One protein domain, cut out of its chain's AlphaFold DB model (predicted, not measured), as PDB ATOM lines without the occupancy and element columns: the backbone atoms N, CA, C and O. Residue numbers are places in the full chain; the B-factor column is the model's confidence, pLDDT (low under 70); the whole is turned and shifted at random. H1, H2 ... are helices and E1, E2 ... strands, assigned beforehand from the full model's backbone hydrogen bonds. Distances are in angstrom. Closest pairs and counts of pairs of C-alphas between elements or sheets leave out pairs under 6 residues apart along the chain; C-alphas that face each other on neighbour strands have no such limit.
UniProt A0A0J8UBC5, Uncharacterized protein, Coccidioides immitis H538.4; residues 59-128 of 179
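What this domain is: This is residues 59 to 128 of the 179 residues of an uncharacterized protein of Coccidioides immitis H538.4 (UniProt A0A0J8UBC5). This domain has little regular structure: a small ribbon of two antiparallel strands, E1 and E2, with two short helices and long loops. Residues 76 to 91 loop from E1 to H2, and residues 108 to 128 run from E2 to the far end. The 70 printed residues hold H1, E1, H2 and E2, in that order; 22 are in these elements, class mixed. The whole is loose, radius of gyration of the C-alphas 14.2 A, and spans 44 by 27 by 19 A.

How they stand to each other: E1, residues 71 to 75, and E2, residues 104 to 107, are antiparallel at 138 degrees; N 72 and O 106 are 2.7 A apart, within hydrogen-bond range. H1, residues 64 to 69, has its closest C-alphas to E2 at Val 68 and Leu 105, 7.6 A. H2, residues 92 to 98, is apart from H1. In H1 every O i to N i+4 pair is within hydrogen-bond range; in H2 0 of 3 are, but 4 of 4 O i to N i+3 pairs.

Where its parts are: H1 is 8.8 A long, from C-alpha 64 at (183.638, 213.373, 273.862); E1 13.0 A; H2 11.0 A; E2 9.8 A, to C-alpha 107 at (191.413, 217.888, 264.531).

The domain as a whole: The C-alphas farthest apart, Gln 81 and Lys 125, are 44.8 A apart. The link E1 to H2 is long. The printed part has no cut; no printed residue is under 70.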
ATOM      1  N   TYR A  59     183.121 202.845 263.434       90.75
ATOM      2  CA  TYR A  59     182.859 204.032 264.250       90.75
ATOM      3  C   TYR A  59     181.801 203.733 265.313       90.75
ATOM      4  O   TYR A  59     180.593 203.855 265.113       90.75
ATOM      5  N   GLN A  60     182.282 203.313 266.476       91.31
ATOM      6  CA  GLN A  60     181.475 202.990 267.645       91.31
ATOM      7  C   GLN A  60     181.314 204.218 268.559       91.31
ATOM      8  O   GLN A  60     182.014 205.221 268.388       91.31
ATOM      9  N   PRO A  61     180.414 204.180 269.560       90.00
ATOM     10  CA  PRO A  61     180.286 205.273 270.518       90.00
ATOM     11  C   PRO A  61     181.615 205.570 271.231       90.00
ATOM     12  O   PRO A  61     182.338 204.662 271.635       90.00
ATOM     13  N   SER A  62     181.936 206.850 271.403       89.31
ATOM     14  CA  SER A  62     183.235 207.334 271.894       89.31
ATOM     15  C   SER A  62     183.074 208.397 272.983       89.31
ATOM     16  O   SER A  62     182.067 209.105 272.997       89.31
ATOM     17  N   ASP A  63     184.087 208.577 273.836       88.75
ATOM     18  CA  ASP A  63     184.112 209.677 274.808       88.75
ATOM     19  C   ASP A  63     184.372 211.026 274.117       88.75
ATOM     20  O   ASP A  63     185.364 211.209 273.408       88.75
ATOM     21  N   ILE A  64     183.493 212.001 274.358       90.44
ATOM     22  CA  ILE A  64     183.638 213.373 273.862       90.44
ATOM     23  C   ILE A  64     184.886 214.071 274.424       90.44
ATOM     24  O   ILE A  64     185.468 214.904 273.732       90.44
ATOM     25  N   ALA A  65     185.350 213.718 275.629       91.44
ATOM     26  CA  ALA A  65     186.586 214.283 276.171       91.44
ATOM     27  C   ALA A  65     187.797 213.921 275.297       91.44
ATOM     28  O   ALA A  65     188.611 214.790 274.991       91.44
ATOM     29  N   THR A  66     187.865 212.676 274.815       90.62
ATOM     30  CA  THR A  66     188.922 212.219 273.901       90.62
ATOM     31  C   THR A  66     188.914 213.003 272.590       90.62
ATOM     32  O   THR A  66     189.977 213.342 272.070       90.62
ATOM     33  N   HIS A  67     187.735 213.345 272.062       91.75
ATOM     34  CA  HIS A  67     187.634 214.198 270.872       91.75
ATOM     35  C   HIS A  67     188.209 215.590 271.132       91.75
ATOM     36  O   HIS A  67     189.028 216.066 270.351       91.75
ATOM     37  N   VAL A  68     187.852 216.217 272.255       93.81
ATOM     38  CA  VAL A  68     188.361 217.549 272.626       93.81
ATOM     39  C   VAL A  68     189.883 217.539 272.792       93.81
ATOM     40  O   VAL A  68     190.562 218.403 272.237       93.81
ATOM     41  N   GLU A  69     190.441 216.524 273.453       92.75
ATOM     42  CA  GLU A  69     191.890 216.362 273.639       92.75
ATOM     43  C   GLU A  69     192.663 216.259 272.310       92.75
ATOM     44  O   GLU A  69     193.834 216.646 272.239       92.75
ATOM     45  N   ASN A  70     192.020 215.787 271.237       93.19
ATOM     46  CA  ASN A  70     192.614 215.620 269.907       93.19
ATOM     47  C   ASN A  70     192.299 216.769 268.932       93.19
ATOM     48  O   ASN A  70     192.519 216.648 267.722       93.19
ATOM     49  N   THR A  71     191.841 217.910 269.453       94.19
ATOM     50  CA  THR A  71     191.545 219.113 268.661       94.19
ATOM     51  C   THR A  71     192.398 220.318 269.058       94.19
ATOM     52  O   THR A  71     193.043 220.340 270.107       94.19
ATOM     53  N   ILE A  72     192.442 221.310 268.171       94.62
ATOM     54  CA  ILE A  72     193.039 222.630 268.358       94.62
ATOM     55  C   ILE A  72     191.964 223.665 267.994       94.62
ATOM     56  O   ILE A  72     191.416 223.587 266.891       94.62
ATOM     57  N   PRO A  73     191.667 224.641 268.868       94.81
ATOM     58  CA  PRO A  73     190.792 225.756 268.525       94.81
ATOM     59  C   PRO A  73     191.423 226.646 267.449       94.81
ATOM     60  O   PRO A  73     192.568 227.086 267.590       94.81
ATOM     61  N   GLN A  74     190.676 226.928 266.385       94.38
ATOM     62  CA  GLN A  74     191.125 227.735 265.254       94.38
ATOM     63  C   GLN A  74     190.102 228.809 264.880       94.38
ATOM     64  O   GLN A  74     188.896 228.565 264.912       94.38
ATOM     65  N   ILE A  75     190.600 229.967 264.449       93.31
ATOM     66  CA  ILE A  75     189.821 231.022 263.790       93.31
ATOM     67  C   ILE A  75     190.371 231.150 262.374       93.31
ATOM     68  O   ILE A  75     191.564 231.378 262.192       93.31
ATOM     69  N   LYS A  76     189.513 231.007 261.356       90.62
ATOM     70  CA  LYS A  76     189.920 231.089 259.937       90.62
ATOM     71  C   LYS A  76     191.140 230.205 259.606       90.62
ATOM     72  O   LYS A  76     192.030 230.638 258.885       90.62
ATOM     73  N   TYR A  77     191.149 228.971 260.118       89.50
ATOM     74  CA  TYR A  77     192.221 227.970 259.951       89.50
ATOM     75  C   TYR A  77     193.545 228.267 260.673       89.50
ATOM     76  O   TYR A  77     194.473 227.469 260.572       89.50
ATOM     77  N   GLU A  78     193.621 229.343 261.456       92.38
ATOM     78  CA  GLU A  78     194.799 229.678 262.257       92.38
ATOM     79  C   GLU A  78     194.581 229.322 263.738       92.38
ATOM     80  O   GLU A  78     193.506 229.612 264.278       92.38
ATOM     81  N   PRO A  79     195.563 228.701 264.424       92.50
ATOM     82  CA  PRO A  79     195.462 228.385 265.848       92.50
ATOM     83  C   PRO A  79     195.272 229.633 266.715       92.50
ATOM     84  O   PRO A  79     196.007 230.615 266.596       92.50
ATOM     85  N   VAL A  80     194.317 229.568 267.642       91.50
ATOM     86  CA  VAL A  80     194.069 230.650 268.602       91.50
ATOM     87  C   VAL A  80     195.157 230.654 269.679       91.50
ATOM     88  O   VAL A  80     195.489 229.618 270.256       91.50
ATOM     89  N   GLN A  81     195.717 231.830 269.962       90.44
ATOM     90  CA  GLN A  81     196.688 232.024 271.043       90.44
ATOM     91  C   GLN A  81     195.978 232.236 272.386       90.44
ATOM     92  O   GLN A  81     194.860 232.741 272.431       90.44
ATOM     93  N   GLY A  82     196.636 231.880 273.493       86.94
ATOM     94  CA  GLY A  82     196.074 232.051 274.841       86.94
ATOM     95  C   GLY A  82     195.042 230.992 275.243       86.94
ATOM     96  O   GLY A  82     194.364 231.158 276.253       86.94
ATOM     97  N   VAL A  83     194.932 229.905 274.477       90.25
ATOM     98  CA  VAL A  83     194.071 228.762 274.801       90.25
ATOM     99  C   VAL A  83     194.644 227.984 275.997       90.25
ATOM    100  O   VAL A  83     195.852 227.723 276.031       90.25
ATOM    101  N   PRO A  84     193.801 227.550 276.952       87.69
ATOM    102  CA  PRO A  84     194.216 226.665 278.036       87.69
ATOM    103  C   PRO A  84     194.808 225.354 277.514       87.69
ATOM    104  O   PRO A  84     194.234 224.693 276.649       87.69
ATOM    105  N   SER A  85     195.947 224.942 278.071       88.62
ATOM    106  CA  SER A  85     196.600 223.680 277.719       88.62
ATOM    107  C   SER A  85     196.816 222.833 278.978       88.62
ATOM    108  O   SER A  85     197.610 223.234 279.831       88.62
ATOM    109  N   PRO A  86     196.160 221.663 279.111       88.44
ATOM    110  CA  PRO A  86     195.312 221.001 278.113       88.44
ATOM    111  C   PRO A  86     193.891 221.591 278.006       88.44
ATOM    112  O   PRO A  86     193.318 222.064 278.990       88.44
ATOM    113  N   LEU A  87     193.305 221.495 276.808       91.31
ATOM    114  CA  LEU A  87     191.887 221.767 276.578       91.31
ATOM    115  C   LEU A  87     191.061 220.550 277.013       91.31
ATOM    116  O   LEU A  87     191.366 219.417 276.646       91.31
ATOM    117  N   THR A  88     190.027 220.784 277.809       91.81
ATOM    118  CA  THR A  88     189.186 219.770 278.455       91.81
ATOM    119  C   THR A  88     187.731 220.228 278.456       91.81
ATOM    120  O   THR A  88     187.444 221.407 278.294       91.81
ATOM    121  N   LEU A  89     186.785 219.321 278.713       91.00
ATOM    122  CA  LEU A  89     185.364 219.690 278.819       91.00
ATOM    123  C   LEU A  89     185.074 220.714 279.933       91.00
ATOM    124  O   LEU A  89     184.060 221.399 279.868       91.00
ATOM    125  N   ASP A  90     185.953 220.819 280.933       91.44
ATOM    126  CA  ASP A  90     185.786 221.708 282.086       91.44
ATOM    127  C   ASP A  90     186.255 223.154 281.833       91.44
ATOM    128  O   ASP A  90     186.026 223.997 282.694       91.44
ATOM    129  N   ASN A  91     186.948 223.424 280.719       91.88
ATOM    130  CA  ASN A  91     187.476 224.753 280.369       91.88
ATOM    131  C   ASN A  91     187.147 225.181 278.926       91.88
ATOM    132  O   ASN A  91     187.739 226.125 278.404       91.88
ATOM    133  N   LEU A  92     186.206 224.495 278.260       91.81
ATOM    134  CA  LEU A  92     185.732 224.882 276.923       91.81
ATOM    135  C   LEU A  92     185.064 226.262 276.915       91.81
ATOM    136  O   LEU A  92     185.065 226.945 275.893       91.81
ATOM    137  N   ASP A  93     184.495 226.678 278.042       92.50
ATOM    138  CA  ASP A  93     183.858 227.977 278.226       92.50
ATOM    139  C   ASP A  93     184.853 229.144 278.170       92.50
ATOM    140  O   ASP A  93     184.474 230.239 277.753       92.50
ATOM    141  N   GLU A  94     186.127 228.912 278.498       91.81
ATOM    142  CA  GLU A  94     187.185 229.928 278.425       91.81
ATOM    143  C   GLU A  94     187.418 230.416 276.983       91.81
ATOM    144  O   GLU A  94     187.810 231.565 276.765       91.81
ATOM    145  N   LEU A  95     187.083 229.596 275.976       92.25
ATOM    146  CA  LEU A  95     187.151 229.987 274.564       92.25
ATOM    147  C   LEU A  95     186.193 231.138 274.226       92.25
ATOM    148  O   LEU A  95     186.461 231.905 273.302       92.25
ATOM    149  N   ASN A  96     185.116 231.330 274.996       91.94
ATOM    150  CA  ASN A  96     184.174 232.425 274.762       91.94
ATOM    151  C   ASN A  96     184.846 233.801 274.870       91.94
ATOM    152  O   ASN A  96     184.504 234.710 274.114       91.94
ATOM    153  N   ALA A  97     185.846 233.942 275.746       90.50
ATOM    154  CA  ALA A  97     186.593 235.184 275.922       90.50
ATOM    155  C   ALA A  97     187.582 235.479 274.776       90.50
ATOM    156  O   ALA A  97     188.001 236.622 274.614       90.50
ATOM    157  N   LEU A  98     187.944 234.472 273.972       87.19
ATOM    158  CA  LEU A  98     188.964 234.564 272.919       87.19
ATOM    159  C   LEU A  98     188.376 234.789 271.510       87.19
ATOM    160  O   LEU A  98     189.113 234.741 270.528       87.19
ATOM    161  N   GLY A  99     187.065 235.035 271.405       80.81
ATOM    162  CA  GLY A  99     186.354 235.194 270.127       80.81
ATOM    163  C   GLY A  99     185.304 234.114 269.854       80.81
ATOM    164  O   GLY A  99     185.058 233.800 268.695       80.81
ATOM    165  N   GLY A 100     184.703 233.550 270.912       77.94
ATOM    166  CA  GLY A 100     183.903 232.315 270.941       77.94
ATOM    167  C   GLY A 100     183.070 231.943 269.711       77.94
ATOM    168  O   GLY A 100     183.074 230.779 269.327       77.94
ATOM    169  N   THR A 101     182.377 232.888 269.070       84.75
ATOM    170  CA  THR A 101     181.525 232.606 267.898       84.75
ATOM    171  C   THR A 101     182.294 232.191 266.648       84.75
ATOM    172  O   THR A 101     181.738 231.494 265.804       84.75
ATOM    173  N   ASP A 102     183.555 232.603 266.527       90.44
ATOM    174  CA  ASP A 102     184.392 232.357 265.348       90.44
ATOM    175  C   ASP A 102     185.430 231.246 265.576       90.44
ATOM    176  O   ASP A 102     186.272 230.993 264.709       90.44
ATOM    177  N   ILE A 103     185.387 230.593 266.745       93.81
ATOM    178  CA  ILE A 103     186.322 229.540 267.137       93.81
ATOM    179  C   ILE A 103     185.728 228.170 266.814       93.81
ATOM    180  O   ILE A 103     184.668 227.795 267.311       93.81
ATOM    181  N   PHE A 104     186.472 227.378 266.046       93.44
ATOM    182  CA  PHE A 104     186.121 226.002 265.710       93.44
ATOM    183  C   PHE A 104     187.179 225.035 266.237       93.44
ATOM    184  O   PHE A 104     188.377 225.299 266.145       93.44
ATOM    185  N   LEU A 105     186.745 223.900 266.787       94.12
ATOM    186  CA  LEU A 105     187.649 222.823 267.187       94.12
ATOM    187  C   LEU A 105     188.037 222.004 265.954       94.12
ATOM    188  O   LEU A 105     187.216 221.279 265.392       94.12
ATOM    189  N   THR A 106     189.298 222.108 265.545       93.56
ATOM    190  CA  THR A 106     189.842 221.392 264.387       93.56
ATOM    191  C   THR A 106     190.698 220.220 264.850       93.56
ATOM    192  O   THR A 106     191.497 220.359 265.770       93.56
ATOM    193  N   SER A 107     190.569 219.052 264.218       93.81
ATOM    194  CA  SER A 107     191.413 217.888 264.531       93.81
ATOM    195  C   SER A 107     192.903 218.181 264.305       93.81
ATOM    196  O   SER A 107     193.270 218.761 263.285       93.81
ATOM    197  N   LYS A 108     193.759 217.717 265.224       92.75
ATOM    198  CA  LYS A 108     195.228 217.827 265.128       92.75
ATOM    199  C   LYS A 108     195.809 217.109 263.907       92.75
ATOM    200  O   LYS A 108     196.749 217.596 263.292       92.75
ATOM    201  N   GLU A 109     195.252 215.948 263.583       91.12
ATOM    202  CA  GLU A 109     195.781 215.034 262.560       91.12
ATOM    203  C   GLU A 109     194.927 215.042 261.280       91.12
ATOM    204  O   GLU A 109     195.396 214.681 260.201       91.12
ATOM    205  N   GLY A 110     193.675 215.501 261.384       88.81
ATOM    206  CA  GLY A 110     192.716 215.547 260.286       88.81
ATOM    207  C   GLY A 110     192.015 214.208 260.031       88.81
ATOM    208  O   GLY A 110     192.497 213.132 260.370       88.81
ATOM    209  N   ILE A 111     190.850 214.265 259.375       87.06
ATOM    210  CA  ILE A 111     189.995 213.082 259.161       87.06
ATOM    211  C   ILE A 111     190.654 211.996 258.294       87.06
ATOM    212  O   ILE A 111     190.370 210.814 258.449       87.06
ATOM    213  N   ARG A 112     191.567 212.383 257.392       91.88
ATOM    214  CA  ARG A 112     192.256 211.449 256.486       91.88
ATOM    215  C   ARG A 112     193.255 210.539 257.200       91.88
ATOM    216  O   ARG A 112     193.582 209.494 256.651       91.88
ATOM    217  N   ALA A 113     193.724 210.923 258.388       90.75
ATOM    218  CA  ALA A 113     194.630 210.103 259.184       90.75
ATOM    219  C   ALA A 113     193.926 208.884 259.809       90.75
ATOM    220  O   ALA A 113     194.604 207.933 260.184       90.75
ATOM    221  N   LEU A 114     192.585 208.900 259.891       90.25
ATOM    222  CA  LEU A 114     191.757 207.857 260.515       90.25
ATOM    223  C   LEU A 114     192.322 207.368 261.860       90.25
ATOM    224  O   LEU A 114     192.570 206.171 262.040       90.25
ATOM    225  N   PRO A 115     192.556 208.288 262.809       92.06
ATOM    226  CA  PRO A 115     193.261 207.944 264.026       92.06
ATOM    227  C   PRO A 115     192.426 207.022 264.927       92.06
ATOM    228  O   PRO A 115     191.192 207.082 264.905       92.06
ATOM    229  N   PRO A 116     193.068 206.200 265.777       90.31
ATOM    230  CA  PRO A 116     192.365 205.213 266.600       90.31
ATOM    231  C   PRO A 116     191.304 205.813 267.530       90.31
ATOM    232  O   PRO A 116     190.270 205.195 267.761       90.31
ATOM    233  N   TRP A 117     191.520 207.034 268.031       89.25
ATOM    234  CA  TRP A 117     190.572 207.707 268.924       89.25
ATOM    235  C   TRP A 117     189.216 208.014 268.268       89.25
ATOM    236  O   TRP A 117     188.229 208.201 268.976       89.25
ATOM    237  N   LEU A 118     189.143 208.026 266.932       91.12
ATOM    238  CA  LEU A 118     187.908 208.251 266.180       91.12
ATOM    239  C   LEU A 118     186.996 207.011 266.141       91.12
ATOM    240  O   LEU A 118     185.799 207.143 265.905       91.12
ATOM    241  N   GLN A 119     187.541 205.812 266.369       90.44
ATOM    242  CA  GLN A 119     186.818 204.539 266.223       90.44
ATOM    243  C   GLN A 119     185.898 204.224 267.414       90.44
ATOM    244  O   GLN A 119     184.991 203.402 267.301       90.44
ATOM    245  N   GLY A 120     186.101 204.886 268.556       89.50
ATOM    246  CA  GLY A 120     185.296 204.681 269.758       89.50
ATOM    247  C   GLY A 120     185.463 203.296 270.388       89.50
ATOM    248  O   GLY A 120     186.476 202.622 270.209       89.50
ATOM    249  N   VAL A 121     184.471 202.888 271.182       89.94
ATOM    250  CA  VAL A 121     184.488 201.639 271.947       89.94
ATOM    251  C   VAL A 121     183.242 200.818 271.653       89.94
ATOM    252  O   VAL A 121     182.111 201.262 271.845       89.94
ATOM    253  N   ARG A 122     183.456 199.563 271.252       88.44
ATOM    254  CA  ARG A 122     182.377 198.600 271.033       88.44
ATOM    255  C   ARG A 122     181.668 198.259 272.354       88.44
ATOM    256  O   ARG A 122     182.347 197.904 273.322       88.44
ATOM    257  N   PRO A 123     180.323 198.277 272.401       87.62
ATOM    258  CA  PRO A 123     179.586 197.813 273.569       87.62
ATOM    259  C   PRO A 123     179.893 196.344 273.894       87.62
ATOM    260  O   PRO A 123     179.930 195.486 273.008       87.62
ATOM    261  N   ASN A 124     180.085 196.039 275.176       86.88
ATOM    262  CA  ASN A 124     180.220 194.671 275.661       86.88
ATOM    263  C   ASN A 124     178.858 193.942 275.664       86.88
ATOM    264  O   ASN A 124     177.815 194.518 275.353       86.88
ATOM    265  N   LYS A 125     178.841 192.662 276.059       85.88
ATOM    266  CA  LYS A 125     177.620 191.830 276.128       85.88
ATOM    267  C   LYS A 125     176.486 192.408 276.996       85.88
ATOM    268  O   LYS A 125     175.342 192.002 276.840       85.88
ATOM    269  N   ASN A 126     176.800 193.346 277.891       82.19
ATOM    270  CA  ASN A 126     175.841 194.026 278.759       82.19
ATOM    271  C   ASN A 126     175.412 195.396 278.187       82.19
ATOM    272  O   ASN A 126     174.801 196.186 278.902       82.19
ATOM    273  N   GLY A 127     175.781 195.713 276.939       77.56
ATOM    274  CA  GLY A 127     175.487 196.987 276.281       77.56
ATOM    275  C   GLY A 127     176.319 198.169 276.789       77.56
ATOM    276  O   GLY A 127     175.992 199.311 276.484       77.56
ATOM    277  N   LYS A 128     177.382 197.927 277.571       80.44
ATOM    278  CA  LYS A 128     178.229 198.994 278.125       80.44
ATOM    279  C   LYS A 128     179.441 199.253 277.239       80.44
ATOM    280  O   LYS A 128     180.132 198.313 276.856       80.44
TER     281      LYS A 128